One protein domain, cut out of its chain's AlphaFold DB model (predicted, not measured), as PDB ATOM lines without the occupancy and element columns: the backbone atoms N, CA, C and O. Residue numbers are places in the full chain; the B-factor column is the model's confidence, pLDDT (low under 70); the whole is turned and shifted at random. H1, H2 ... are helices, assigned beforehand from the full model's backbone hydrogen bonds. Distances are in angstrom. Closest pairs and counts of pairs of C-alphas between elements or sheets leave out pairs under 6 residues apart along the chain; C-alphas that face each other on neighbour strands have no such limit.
ATOM      1  N   SER A  25      24.143 -11.329  43.119       92.12
ATOM      2  CA  SER A  25      23.353 -10.250  43.720       92.12
ATOM      3  C   SER A  25      23.441 -10.245  45.246       92.12
ATOM      4  O   SER A  25      23.601  -9.178  45.842       92.12
ATOM      5  N   ASN A  26      23.415 -11.420  45.890       90.94
ATOM      6  CA  ASN A  26      23.620 -11.499  47.335       90.94
ATOM      7  C   ASN A  26      25.044 -11.071  47.730       90.94
ATOM      8  O   ASN A  26      25.224 -10.357  48.714       90.94
ATOM      9  N   GLY A  27      26.053 -11.449  46.938       92.25
ATOM     10  CA  GLY A  27      27.429 -10.984  47.118       92.25
ATOM     11  C   GLY A  27      27.529  -9.457  47.112       92.25
ATOM     12  O   GLY A  27      28.094  -8.877  48.036       92.25
ATOM     13  N   GLU A  28      26.923  -8.789  46.130       94.25
ATOM     14  CA  GLU A  28      26.905  -7.320  46.057       94.25
ATOM     15  C   GLU A  28      26.159  -6.684  47.240       94.25
ATOM     16  O   GLU A  28      26.628  -5.694  47.806       94.25
ATOM     17  N   TYR A  29      25.036  -7.270  47.663       93.50
ATOM     18  CA  TYR A  29      24.286  -6.797  48.828       93.50
ATOM     19  C   TYR A  29      25.125  -6.861  50.112       93.50
ATOM     20  O   TYR A  29      25.261  -5.864  50.828       93.50
ATOM     21  N   VAL A  30      25.742  -8.014  50.390       93.31
ATOM     22  CA  VAL A  30      26.582  -8.192  51.583       93.31
ATOM     23  C   VAL A  30      27.831  -7.313  51.500       93.31
ATOM     24  O   VAL A  30      28.217  -6.716  52.502       93.31
ATOM     25  N   LYS A  31      28.430  -7.154  50.315       94.44
ATOM     26  CA  LYS A  31      29.562  -6.246  50.088       94.44
ATOM     27  C   LYS A  31      29.214  -4.802  50.446       94.44
ATOM     28  O   LYS A  31      29.993  -4.158  51.141       94.44
ATOM     29  N   ALA A  32      28.041  -4.312  50.044       95.69
ATOM     30  CA  ALA A  32      27.583  -2.975  50.416       95.69
ATOM     31  C   ALA A  32      27.417  -2.823  51.940       95.69
ATOM     32  O   ALA A  32      27.780  -1.788  52.504       95.69
ATOM     33  N   GLY A  33      26.914  -3.858  52.622       94.88
ATOM     34  CA  GLY A  33      26.858  -3.909  54.085       94.88
ATOM     35  C   GLY A  33      28.246  -3.866  54.731       94.88
ATOM     36  O   GLY A  33      28.487  -3.042  55.612       94.88
ATOM     37  N   LEU A  34      29.183  -4.685  54.241       94.75
ATOM     38  CA  LEU A  34      30.574  -4.708  54.703       94.75
ATOM     39  C   LEU A  34      31.268  -3.356  54.507       94.75
ATOM     40  O   LEU A  34      32.021  -2.944  55.378       94.75
ATOM     41  N   SER A  35      30.996  -2.634  53.417       95.12
ATOM     42  CA  SER A  35      31.540  -1.284  53.215       95.12
ATOM     43  C   SER A  35      31.026  -0.278  54.246       95.12
ATOM     44  O   SER A  35      31.796   0.554  54.719       95.12
ATOM     45  N   LYS A  36      29.743  -0.351  54.628       95.25
ATOM     46  CA  LYS A  36      29.197   0.503  55.696       95.25
ATOM     47  C   LYS A  36      29.833   0.180  57.044       95.25
ATOM     48  O   LYS A  36      30.178   1.100  57.778       95.25
ATOM     49  N   LEU A  37      30.007  -1.107  57.338       92.94
ATOM     50  CA  LEU A  37      30.652  -1.548  58.568       92.94
ATOM     51  C   LEU A  37      32.124  -1.129  58.613       92.94
ATOM     52  O   LEU A  37      32.554  -0.586  59.617       92.94
ATOM     53  N   TYR A  38      32.862  -1.284  57.511       92.56
ATOM     54  CA  TYR A  38      34.243  -0.810  57.402       92.56
ATOM     55  C   TYR A  38      34.364   0.684  57.711       92.56
ATOM     56  O   TYR A  38      35.238   1.101  58.461       92.56
ATOM     57  N   HIS A  39      33.461   1.492  57.152       92.56
ATOM     58  CA  HIS A  39      33.441   2.933  57.394       92.56
ATOM     59  C   HIS A  39      33.133   3.282  58.849       92.56
ATOM     60  O   HIS A  39      33.693   4.237  59.376       92.56
ATOM     61  N   TRP A  40      32.248   2.521  59.493       93.44
ATOM     62  CA  TRP A  40      31.997   2.653  60.924       93.44
ATOM     63  C   TRP A  40      33.250   2.290  61.735       93.44
ATOM     64  O   TRP A  40      33.708   3.114  62.516       93.44
ATOM     65  N   CYS A  41      33.885   1.149  61.451       90.94
ATOM     66  CA  CYS A  41      35.137   0.735  62.094       90.94
ATOM     67  C   CYS A  41      36.276   1.752  61.916       90.94
ATOM     68  O   CYS A  41      37.125   1.880  62.782       90.94
ATOM     69  N   TYR A  42      36.315   2.474  60.795       88.12
ATOM     70  CA  TYR A  42      37.313   3.521  60.565       88.12
ATOM     71  C   TYR A  42      37.042   4.806  61.365       88.12
ATOM     72  O   TYR A  42      37.958   5.586  61.616       88.12
ATOM     73  N   LYS A  43      35.778   5.069  61.705       89.25
ATOM     74  CA  LYS A  43      35.354   6.289  62.401       89.25
ATOM     75  C   LYS A  43      35.391   6.167  63.918       89.25
ATOM     76  O   LYS A  43      35.619   7.175  64.578       89.25
ATOM     77  N   GLU A  44      35.090   4.985  64.436       89.56
ATOM     78  CA  GLU A  44      35.055   4.725  65.871       89.56
ATOM     79  C   GLU A  44      36.452   4.462  66.443       89.56
ATOM     80  O   GLU A  44      37.415   4.213  65.717       89.56
ATOM     81  N   THR A  45      36.565   4.533  67.768       84.38
ATOM     82  CA  THR A  45      37.809   4.248  68.487       84.38
ATOM     83  C   THR A  45      38.084   2.745  68.562       84.38
ATOM     84  O   THR A  45      37.177   1.914  68.474       84.38
ATOM     85  N   GLU A  46      39.353   2.388  68.778       80.19
ATOM     86  CA  GLU A  46      39.784   0.994  68.964       80.19
ATOM     87  C   GLU A  46      39.025   0.290  70.105       80.19
ATOM     88  O   GLU A  46      38.741  -0.897  70.000       80.19
ATOM     89  N   GLU A  47      38.607   1.038  71.131       77.88
ATOM     90  CA  GLU A  47      37.777   0.560  72.244       77.88
ATOM     91  C   GLU A  47      36.461  -0.088  71.780       77.88
ATOM     92  O   GLU A  47      36.082  -1.144  72.282       77.88
ATOM     93  N   TYR A  48      35.776   0.511  70.800       78.00
ATOM     94  CA  TYR A  48      34.481   0.016  70.317       78.00
ATOM     95  C   TYR A  48      34.602  -0.946  69.139       78.00
ATOM     96  O   TYR A  48      33.727  -1.786  68.920       78.00
ATOM     97  N   VAL A  49      35.660  -0.802  68.345       85.25
ATOM     98  CA  VAL A  49      35.865  -1.616  67.144       85.25
ATOM     99  C   VAL A  49      36.531  -2.939  67.493       85.25
ATOM    100  O   VAL A  49      36.129  -3.975  66.960       85.25
ATOM    101  N   GLY A  50      37.534  -2.909  68.375       84.44
ATOM    102  CA  GLY A  50      38.368  -4.059  68.709       84.44
ATOM    103  C   GLY A  50      38.811  -4.821  67.459       84.44
ATOM    104  O   GLY A  50      39.172  -4.231  66.438       84.44
ATOM    105  N   SER A  51      38.697  -6.149  67.499       82.31
ATOM    106  CA  SER A  51      38.992  -7.020  66.359       82.31
ATOM    107  C   SER A  51      37.788  -7.335  65.462       82.31
ATOM    108  O   SER A  51      37.860  -8.191  64.578       82.31
ATOM    109  N   ALA A  52      36.666  -6.616  65.611       83.50
ATOM    110  CA  ALA A  52      35.414  -6.941  64.924       83.50
ATOM    111  C   ALA A  52      35.542  -6.991  63.389       83.50
ATOM    112  O   ALA A  52      34.839  -7.756  62.726       83.50
ATOM    113  N   TRP A  53      36.429  -6.185  62.797       89.38
ATOM    114  CA  TRP A  53      36.666  -6.201  61.351       89.38
ATOM    115  C   TRP A  53      37.510  -7.397  60.884       89.38
ATOM    116  O   TRP A  53      37.286  -7.949  59.792       89.38
ATOM    117  N   ASP A  54      38.469  -7.818  61.702       86.44
ATOM    118  CA  ASP A  54      39.324  -8.967  61.422       86.44
ATOM    119  C   ASP A  54      38.568 -10.281  61.597       86.44
ATOM    120  O   ASP A  54      38.710 -11.171  60.757       86.44
ATOM    121  N   GLU A  55      37.602 -10.334  62.512       83.56
ATOM    122  CA  GLU A  55      36.651 -11.448  62.621       83.56
ATOM    123  C   GLU A  55      35.876 -11.726  61.334       83.56
ATOM    124  O   GLU A  55      35.512 -12.863  61.017       83.56
ATOM    125  N   LEU A  56      35.667 -10.695  60.518       87.25
ATOM    126  CA  LEU A  56      34.948 -10.812  59.256       87.25
ATOM    127  C   LEU A  56      35.850 -11.199  58.082       87.25
ATOM    128  O   LEU A  56      35.354 -11.287  56.960       87.25
ATOM    129  N   LYS A  57      37.152 -11.449  58.287       86.56
ATOM    130  CA  LYS A  57      38.136 -11.730  57.220       86.56
ATOM    131  C   LYS A  57      37.705 -12.840  56.267       86.56
ATOM    132  O   LYS A  57      37.746 -12.668  55.047       86.56
ATOM    133  N   HIS A  58      37.186 -13.933  56.810       84.44
ATOM    134  CA  HIS A  58      36.662 -15.017  56.004       84.44
ATOM    135  C   HIS A  58      35.445 -14.522  55.184       84.44
ATOM    136  O   HIS A  58      35.377 -14.788  53.981       84.44
ATOM    137  N   ILE A  59      34.497 -13.765  55.786       87.69
ATOM    138  CA  ILE A  59      33.238 -13.309  55.136       87.69
ATOM    139  C   ILE A  59      33.593 -12.395  53.980       87.69
ATOM    140  O   ILE A  59      33.071 -12.551  52.878       87.69
ATOM    141  N   ARG A  60      34.540 -11.491  54.219       91.44
ATOM    142  CA  ARG A  60      35.084 -10.584  53.216       91.44
ATOM    143  C   ARG A  60      35.653 -11.345  52.024       91.44
ATOM    144  O   ARG A  60      35.340 -10.978  50.897       91.44
ATOM    145  N   GLN A  61      36.410 -12.421  52.240       91.25
ATOM    146  CA  GLN A  61      36.926 -13.236  51.136       91.25
ATOM    147  C   GLN A  61      35.834 -14.001  50.392       91.25
ATOM    148  O   GLN A  61      35.831 -14.004  49.165       91.25
ATOM    149  N   ALA A  62      34.874 -14.598  51.099       90.12
ATOM    150  CA  ALA A  62      33.780 -15.328  50.462       90.12
ATOM    151  C   ALA A  62      32.893 -14.395  49.622       90.12
ATOM    152  O   ALA A  62      32.579 -14.696  48.474       90.12
ATOM    153  N   VAL A  63      32.543 -13.226  50.160       91.94
ATOM    154  CA  VAL A  63      31.799 -12.186  49.438       91.94
ATOM    155  C   VAL A  63      32.621 -11.642  48.277       91.94
ATOM    156  O   VAL A  63      32.100 -11.527  47.170       91.94
ATOM    157  N   GLY A  64      33.909 -11.373  48.511       91.69
ATOM    158  CA  GLY A  64      34.871 -10.985  47.488       91.69
ATOM    159  C   GLY A  64      34.861 -11.969  46.328       91.69
ATOM    160  O   GLY A  64      34.694 -11.542  45.192       91.69
ATOM    161  N   PHE A  65      34.909 -13.273  46.619       91.25
ATOM    162  CA  PHE A  65      34.771 -14.327  45.626       91.25
ATOM    163  C   PHE A  65      33.444 -14.232  44.874       91.25
ATOM    164  O   PHE A  65      33.472 -14.243  43.647       91.25
ATOM    165  N   LEU A  66      32.292 -14.139  45.550       91.12
ATOM    166  CA  LEU A  66      30.969 -14.108  44.899       91.12
ATOM    167  C   LEU A  66      30.849 -13.003  43.838       91.12
ATOM    168  O   LEU A  66      30.257 -13.245  42.790       91.12
ATOM    169  N   VAL A  67      31.461 -11.841  44.070       92.44
ATOM    170  CA  VAL A  67      31.374 -10.676  43.171       92.44
ATOM    171  C   VAL A  67      32.478 -10.613  42.105       92.44
ATOM    172  O   VAL A  67      32.557  -9.639  41.356       92.44
ATOM    173  N   ILE A  68      33.358 -11.620  42.013       90.06
ATOM    174  CA  ILE A  68      34.408 -11.656  40.982       90.06
ATOM    175  C   ILE A  68      33.781 -11.742  39.590       90.06
ATOM    176  O   ILE A  68      33.009 -12.653  39.288       90.06
ATOM    177  N   HIS A  69      34.213 -10.850  38.703       86.38
ATOM    178  CA  HIS A  69      33.919 -10.930  37.277       86.38
ATOM    179  C   HIS A  69      34.883 -11.878  36.553       86.38
ATOM    180  O   HIS A  69      36.040 -12.037  36.940       86.38
ATOM    181  N   GLN A  70      34.425 -12.458  35.440       85.06
ATOM    182  CA  GLN A  70      35.233 -13.344  34.588       85.06
ATOM    183  C   GLN A  70      35.813 -14.562  35.335       85.06
ATOM    184  O   GLN A  70      36.903 -15.030  35.011       85.06
ATOM    185  N   LYS A  71      35.052 -15.109  36.294       88.31
ATOM    186  CA  LYS A  71      35.354 -16.350  37.032       88.31
ATOM    187  C   LYS A  71      35.882 -17.508  36.163       88.31
ATOM    188  O   LYS A  71      36.858 -18.118  36.589       88.31
ATOM    189  N   PRO A  72      35.362 -17.777  34.946       87.06
ATOM    190  CA  PRO A  72      35.870 -18.871  34.111       87.06
ATOM    191  C   PRO A  72      37.335 -18.725  33.683       87.06
ATOM    192  O   PRO A  72      37.953 -19.714  33.303       87.06
ATOM    193  N   LYS A  73      37.887 -17.504  33.706       89.75
ATOM    194  CA  LYS A  73      39.278 -17.224  33.319       89.75
ATOM    195  C   LYS A  73      40.257 -17.303  34.489       89.75
ATOM    196  O   LYS A  73      41.453 -17.148  34.271       89.75
ATOM    197  N   LYS A  74      39.760 -17.466  35.716       91.25
ATOM    198  CA  LYS A  74      40.585 -17.490  36.923       91.25
ATOM    199  C   LYS A  74      41.170 -18.872  37.142       91.25
ATOM    200  O   LYS A  74      40.460 -19.869  37.022       91.25
ATOM    201  N   THR A  75      42.453 -18.927  37.476       91.56
ATOM    202  CA  THR A  75      43.119 -20.190  37.810       91.56
ATOM    203  C   THR A  75      42.890 -20.554  39.275       91.56
ATOM    204  O   THR A  75      42.549 -19.707  40.103       91.56
ATOM    205  N   LEU A  76      43.092 -21.829  39.619       89.00
ATOM    206  CA  LEU A  76      43.002 -22.279  41.008       89.00
ATOM    207  C   LEU A  76      43.998 -21.547  41.919       89.00
ATOM    208  O   LEU A  76      43.664 -21.231  43.060       89.00
ATOM    209  N   ASP A  77      45.195 -21.276  41.406       89.31
ATOM    210  CA  ASP A  77      46.260 -20.594  42.134       89.31
ATOM    211  C   ASP A  77      45.891 -19.138  42.441       89.31
ATOM    212  O   ASP A  77      45.927 -18.718  43.596       89.31
ATOM    213  N   GLU A  78      45.394 -18.406  41.437       90.94
ATOM    214  CA  GLU A  78      44.885 -17.045  41.632       90.94
ATOM    215  C   GLU A  78      43.757 -17.015  42.673       90.94
ATOM    216  O   GLU A  78      43.706 -16.131  43.525       90.94
ATOM    217  N   ILE A  79      42.839 -17.984  42.630       89.62
ATOM    218  CA  ILE A  79      41.712 -18.030  43.568       89.62
ATOM    219  C   ILE A  79      42.197 -18.336  44.984       89.62
ATOM    220  O   ILE A  79      41.799 -17.650  45.920       89.62
ATOM    221  N   SER A  80      43.044 -19.350  45.141       87.06
ATOM    222  CA  SER A  80      43.420 -19.868  46.458       87.06
ATOM    223  C   SER A  80      44.456 -18.992  47.149       87.06
ATOM    224  O   SER A  80      44.356 -18.790  48.349       87.06
ATOM    225  N   HIS A  81      45.427 -18.441  46.419       86.81
ATOM    226  CA  HIS A  81      46.544 -17.715  47.027       86.81
ATOM    227  C   HIS A  81      46.404 -16.195  46.941       86.81
ATOM    228  O   HIS A  81      46.872 -15.495  47.835       86.81
ATOM    229  N   VAL A  82      45.748 -15.667  45.903       86.94
ATOM    230  CA  VAL A  82      45.620 -14.210  45.718       86.94
ATOM    231  C   VAL A  82      44.274 -13.702  46.223       86.94
ATOM    232  O   VAL A  82      44.214 -12.721  46.958       86.94
ATOM    233  N   MET A  83      43.181 -14.361  45.839       87.25
ATOM    234  CA  MET A  83      41.831 -13.859  46.117       87.25
ATOM    235  C   MET A  83      41.303 -14.308  47.480       87.25
ATOM    236  O   MET A  83      40.632 -13.539  48.172       87.25
ATOM    237  N   CYS A  84      41.555 -15.563  47.854       89.44
ATOM    238  CA  CYS A  84      40.965 -16.183  49.034       89.44
ATOM    239  C   CYS A  84      41.963 -16.991  49.890       89.44
ATOM    240  O   CYS A  84      41.652 -18.130  50.231       89.44
ATOM    241  N   PRO A  85      43.120 -16.425  50.293       89.62
ATOM    242  CA  PRO A  85      44.135 -17.143  51.076       89.62
ATOM    243  C   PRO A  85      43.695 -17.622  52.464       89.62
ATOM    244  O   PRO A  85      44.394 -18.421  53.075       89.62
ATOM    245  N   ILE A  86      42.568 -17.133  52.988       86.19
ATOM    246  CA  ILE A  86      42.047 -17.523  54.303       86.19
ATOM    247  C   ILE A  86      41.024 -18.658  54.150       86.19
ATOM    248  O   ILE A  86      40.882 -19.493  55.039       86.19
ATOM    249  N   LEU A  87      40.310 -18.722  53.021       84.19
ATOM    250  CA  LEU A  87      39.369 -19.808  52.765       84.19
ATOM    251  C   LEU A  87      40.120 -21.073  52.357       84.19
ATOM    252  O   LEU A  87      40.916 -21.074  51.420       84.19
ATOM    253  N   ASN A  88      39.806 -22.186  53.011       80.88
ATOM    254  CA  ASN A  88      40.400 -23.462  52.642       80.88
ATOM    255  C   ASN A  88      39.804 -24.008  51.324       80.88
ATOM    256  O   ASN A  88      38.729 -23.598  50.862       80.88
ATOM    257  N   ARG A  89      40.496 -24.982  50.714       81.12
ATOM    258  CA  ARG A  89      40.094 -25.598  49.432       81.12
ATOM    259  C   ARG A  89      38.671 -26.164  49.465       81.12
ATOM    260  O   ARG A  89      37.940 -26.048  48.482       81.12
ATOM    261  N   GLN A  90      38.251 -26.719  50.602       78.50
ATOM    262  CA  GLN A  90      36.921 -27.300  50.764       78.50
ATOM    263  C   GLN A  90      35.812 -26.237  50.774       78.50
ATOM    264  O   GLN A  90      34.784 -26.392  50.108       78.50
ATOM    265  N   GLN A  91      36.018 -25.136  51.497       82.00
ATOM    266  CA  GLN A  91      35.106 -23.993  51.537       82.00
ATOM    267  C   GLN A  91      34.966 -23.373  50.146       82.00
ATOM    268  O   GLN A  91      33.844 -23.167  49.677       82.00
ATOM    269  N   LEU A  92      36.088 -23.156  49.453       85.00
ATOM    270  CA  LEU A  92      36.104 -22.636  48.087       85.00
ATOM    271  C   LEU A  92      35.349 -23.544  47.118       85.00
ATOM    272  O   LEU A  92      34.498 -23.057  46.372       85.00
ATOM    273  N   TYR A  93      35.586 -24.855  47.162       85.88
ATOM    274  CA  TYR A  93      34.862 -25.820  46.337       85.88
ATOM    275  C   TYR A  93      33.347 -25.768  46.587       85.88
ATOM    276  O   TYR A  93      32.550 -25.715  45.646       85.88
ATOM    277  N   ARG A  94      32.920 -25.718  47.855       83.00
ATOM    278  CA  ARG A  94      31.495 -25.657  48.222       83.00
ATOM    279  C   ARG A  94      30.821 -24.366  47.768       83.00
ATOM    280  O   ARG A  94      29.696 -24.427  47.277       83.00
ATOM    281  N   ILE A  95      31.486 -23.221  47.920       85.69
ATOM    282  CA  ILE A  95      30.967 -21.934  47.442       85.69
ATOM    283  C   ILE A  95      30.894 -21.956  45.909       85.69
ATOM    284  O   ILE A  95      29.865 -21.606  45.338       85.69
ATOM    285  N   SER A  96      31.942 -22.439  45.236       87.81
ATOM    286  CA  SER A  96      32.047 -22.458  43.768       87.81
ATOM    287  C   SER A  96      30.998 -23.339  43.091       87.81
ATOM    288  O   SER A  96      30.439 -22.950  42.067       87.81
ATOM    289  N   THR A  97      30.713 -24.510  43.667       86.56
ATOM    290  CA  THR A  97      29.734 -25.475  43.134       86.56
ATOM    291  C   THR A  97      28.282 -25.088  43.414       86.56
ATOM    292  O   THR A  97      27.379 -25.567  42.733       86.56
ATOM    293  N   ARG A  98      28.036 -24.220  44.404       84.81
ATOM    294  CA  ARG A  98      26.702 -23.681  44.726       84.81
ATOM    295  C   ARG A  98      26.455 -22.297  44.132       84.81
ATOM    296  O   ARG A  98      25.311 -21.846  44.135       84.81
ATOM    297  N   TYR A  99      27.504 -21.637  43.644       87.81
ATOM    298  CA  TYR A  99      27.428 -20.293  43.093       87.81
ATOM    299  C   TYR A  99      26.471 -20.203  41.901       87.81
ATOM    300  O   TYR A  99      26.479 -21.064  41.020       87.81
ATOM    301  N   SER A 100      25.697 -19.119  41.850       86.44
ATOM    302  CA  SER A 100      24.853 -18.774  40.707       86.44
ATOM    303  C   SER A 100      24.945 -17.280  40.399       86.44
ATOM    304  O   SER A 100      24.796 -16.444  41.287       86.44
ATOM    305  N   ASP A 101      25.194 -16.924  39.140       88.38
ATOM    306  CA  ASP A 101      25.075 -15.537  38.694       88.38
ATOM    307  C   ASP A 101      23.633 -15.258  38.257       88.38
ATOM    308  O   ASP A 101      23.233 -15.558  37.133       88.38
ATOM    309  N   ASP A 102      22.858 -14.687  39.173       88.88
ATOM    310  CA  ASP A 102      21.452 -14.328  38.991       88.88
ATOM    311  C   ASP A 102      21.244 -12.973  38.292       88.88
ATOM    312  O   ASP A 102      20.104 -12.608  38.003       88.88
ATOM    313  N   LYS A 103      22.319 -12.226  38.000       86.19
ATOM    314  CA  LYS A 103      22.242 -10.862  37.455       86.19
ATOM    315  C   LYS A 103      22.713 -10.768  36.012       86.19
ATOM    316  O   LYS A 103      22.041 -10.157  35.186       86.19
ATOM    317  N   TYR A 104      23.871 -11.346  35.711       85.69
ATOM    318  CA  TYR A 104      24.487 -11.280  34.383       85.69
ATOM    319  C   TYR A 104      24.499 -12.633  33.669       85.69
ATOM    320  O   TYR A 104      24.921 -12.703  32.515       85.69
ATOM    321  N   VAL A 105      24.033 -13.698  34.336       80.19
ATOM    322  CA  VAL A 105      23.968 -15.066  33.795       80.19
ATOM    323  C   VAL A 105      25.344 -15.536  33.293       80.19
ATOM    324  O   VAL A 105      25.470 -16.235  32.287       80.19
ATOM    325  N   THR A 106      26.420 -15.124  33.974       82.12
ATOM    326  CA  THR A 106      27.774 -15.581  33.649       82.12
ATOM    327  C   THR A 106      28.073 -16.942  34.269       82.12
ATOM    328  O   THR A 106      27.471 -17.372  35.254       82.12
ATOM    329  N   HIS A 107      29.025 -17.648  33.663       79.94
ATOM    330  CA  HIS A 107      29.458 -18.952  34.147       79.94
ATOM    331  C   HIS A 107      30.310 -18.801  35.419       79.94
ATOM    332  O   HIS A 107      31.015 -17.804  35.597       79.94
ATOM    333  N   SER A 108      30.247 -19.809  36.295       85.69
ATOM    334  CA  SER A 108      31.092 -19.924  37.494       85.69
ATOM    335  C   SER A 108      32.568 -20.178  37.119       85.69
ATOM    336  O   SER A 108      33.019 -19.865  36.020       85.69
ATOM    337  N   LEU A 109      33.353 -20.741  38.035       89.75
ATOM    338  CA  LEU A 109      34.683 -21.265  37.721       89.75
ATOM    339  C   LEU A 109      34.625 -22.316  36.607       89.75
ATOM    340  O   LEU A 109      33.603 -22.981  36.416       89.75
ATOM    341  N   SER A 110      35.734 -22.476  35.882       90.81
ATOM    342  CA  SER A 110      35.828 -23.505  34.849       90.81
ATOM    343  C   SER A 110      35.705 -24.914  35.459       90.81
ATOM    344  O   SER A 110      36.125 -25.132  36.603       90.81
ATOM    345  N   PRO A 111      35.157 -25.891  34.710       89.25
ATOM    346  CA  PRO A 111      35.046 -27.272  35.179       89.25
ATOM    347  C   PRO A 111      36.388 -27.859  35.630       89.25
ATOM    348  O   PRO A 111      36.439 -28.530  36.657       89.25
ATOM    349  N   ASP A 112      37.475 -27.535  34.924       90.38
ATOM    350  CA  ASP A 112      38.828 -28.000  35.250       90.38
ATOM    351  C   ASP A 112      39.295 -27.492  36.615       90.38
ATOM    352  O   ASP A 112      39.880 -28.237  37.399       90.38
ATOM    353  N   VAL A 113      39.005 -26.229  36.945       90.50
ATOM    354  CA  VAL A 113      39.342 -25.657  38.255       90.50
ATOM    355  C   VAL A 113      38.532 -26.332  39.361       90.50
ATOM    356  O   VAL A 113      39.101 -26.695  40.388       90.50
ATOM    357  N   ILE A 114      37.234 -26.563  39.144       89.75
ATOM    358  CA  ILE A 114      36.372 -27.266  40.109       89.75
ATOM    359  C   ILE A 114      36.853 -28.711  40.318       89.75
ATOM    360  O   ILE A 114      36.908 -29.187  41.453       89.75
ATOM    361  N   GLN A 115      37.240 -29.398  39.244       89.19
ATOM    362  CA  GLN A 115      37.760 -30.761  39.306       89.19
ATOM    363  C   GLN A 115      39.111 -30.820  40.030       89.19
ATOM    364  O   GLN A 115      39.307 -31.688  40.877       89.19
ATOM    365  N   ASN A 116      40.015 -29.876  39.764       88.06
ATOM    366  CA  ASN A 116      41.290 -29.771  40.478       88.06
ATOM    367  C   ASN A 116      41.086 -29.509  41.975       88.06
ATOM    368  O   ASN A 116      41.733 -30.158  42.794       88.06
ATOM    369  N   MET A 117      40.152 -28.621  42.342       86.38
ATOM    370  CA  MET A 117      39.784 -28.411  43.749       86.38
ATOM    371  C   MET A 117      39.330 -29.720  44.402       86.38
ATOM    372  O   MET A 117      39.788 -30.038  45.494       86.38
ATOM    373  N   ARG A 118      38.480 -30.499  43.722       85.31
ATOM    374  CA  ARG A 118      37.988 -31.787  44.226       85.31
ATOM    375  C   ARG A 118      39.111 -32.802  44.445       85.31
ATOM    376  O   ARG A 118      39.166 -33.408  45.506       85.31
ATOM    377  N   MET A 119      40.017 -32.961  43.478       84.19
ATOM    378  CA  MET A 119      41.122 -33.924  43.594       84.19
ATOM    379  C   MET A 119      42.062 -33.594  44.756       84.19
ATOM    380  O   MET A 119      42.482 -34.495  45.474       84.19
ATOM    381  N   LEU A 120      42.352 -32.306  44.969       77.75
ATOM    382  CA  LEU A 120      43.190 -31.865  46.085       77.75
ATOM    383  C   LEU A 120      42.506 -32.069  47.444       77.75
ATOM    384  O   LEU A 120      43.177 -32.364  48.426       77.75
ATOM    385  N   MET A 121      41.175 -31.954  47.510       70.62
ATOM    386  CA  MET A 121      40.423 -32.276  48.728       70.62
ATOM    387  C   MET A 121      40.494 -33.768  49.070       70.62
ATOM    388  O   MET A 121      40.612 -34.107  50.243       70.62
ATOM    389  N   ASP A 122      40.437 -34.646  48.066       66.88
ATOM    390  CA  ASP A 122      40.475 -36.099  48.273       66.88
ATOM    391  C   ASP A 122      41.867 -36.583  48.733       66.88
ATOM    392  O   ASP A 122      41.956 -37.545  49.499       66.88
ATOM    393  N   SER A 123      42.946 -35.901  48.317       63.59
ATOM    394  CA  SER A 123      44.325 -36.189  48.742       63.59
ATOM    395  C   SER A 123      44.688 -35.645  50.127       63.59
ATOM    396  O   SER A 123      45.564 -36.203  50.783       63.59
ATOM    397  N   ASP A 124      44.008 -34.590  50.587       60.38
ATOM    398  CA  ASP A 124      44.237 -33.936  51.885       60.38
ATOM    399  C   ASP A 124      43.419 -34.573  53.032       60.38
ATOM    400  O   ASP A 124      43.217 -33.943  54.069       60.38
ATOM    401  N   ASN A 125      42.936 -35.816  52.880       54.00
ATOM    402  CA  ASN A 125      42.130 -36.541  53.881       54.00
ATOM    403  C   ASN A 125      42.942 -37.003  55.119       54.00
ATOM    404  O   ASN A 125      42.877 -38.152  55.550       54.00
TER     405      ASN A 125
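This is residues 25 to 125 of the 179 residues of the protein "Dilute domain-containing protein" of Lactuca sativa (UniProt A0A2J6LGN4). A long helix, H1, runs out to a turn at H2, and H3 and H4 fold back beside it as a flat arm; at the other end H5 and the hairpin of H6 and H7 gather past H4, which lies near the middle. Residues 43 to 48, of which 46 to 48 belong to H2, stick out at the arm's tip. The 101 printed residues include seven named helices, H1 to H7 in chain order, and no named strand: all helix. The whole is flat, 46 by 35 by 18 A, and only just loose, close to compact, with a radius of gyration of the C-alphas of 15.4 A.

H1, residues 25 to 43, begins at C-alpha 25 (23.353, -10.250, 43.720) and is 27.7 A long. H2 is residues 46 to 49, H3 52 to 55, H4 57 to 66 with 14.5 A, H5 76 to 83 and H6 89 to 98 with 14.3 A. H7, residues 111 to 123, is 18.7 A long and ends at C-alpha 123 (44.325, -36.189, 48.742).

H1, with residues 27 to 34 alone, touches H4, closest at the C-alphas of Gly 27 and Val 63, 5.1 A; they run opposite ways at 35.4 degrees, only just a steep tilt. H3 is close to H1 but not clearly touching, with the C-alphas of Tyr 38 and Trp 53 closest, 7.1 A. H4 and H5 only just touch, with 3 pairs of C-alphas within 8 A. H6 and H7 form a helical hairpin, closest at the C-alphas of Tyr 93 and Met 117, 6.1 A. Every O i to N i+4 pair is within hydrogen-bond range in H1, H4, H6 and H7, against 3 of 4 in H5; H2 and H3 are too short for one.

The C-alphas of Glu 47 and Asp 112 are farthest apart, 46.7 A. The printed part has no cut. The link from H6 to H7 is long, 12 residues. Residues 122 to 125 have pLDDT under 70.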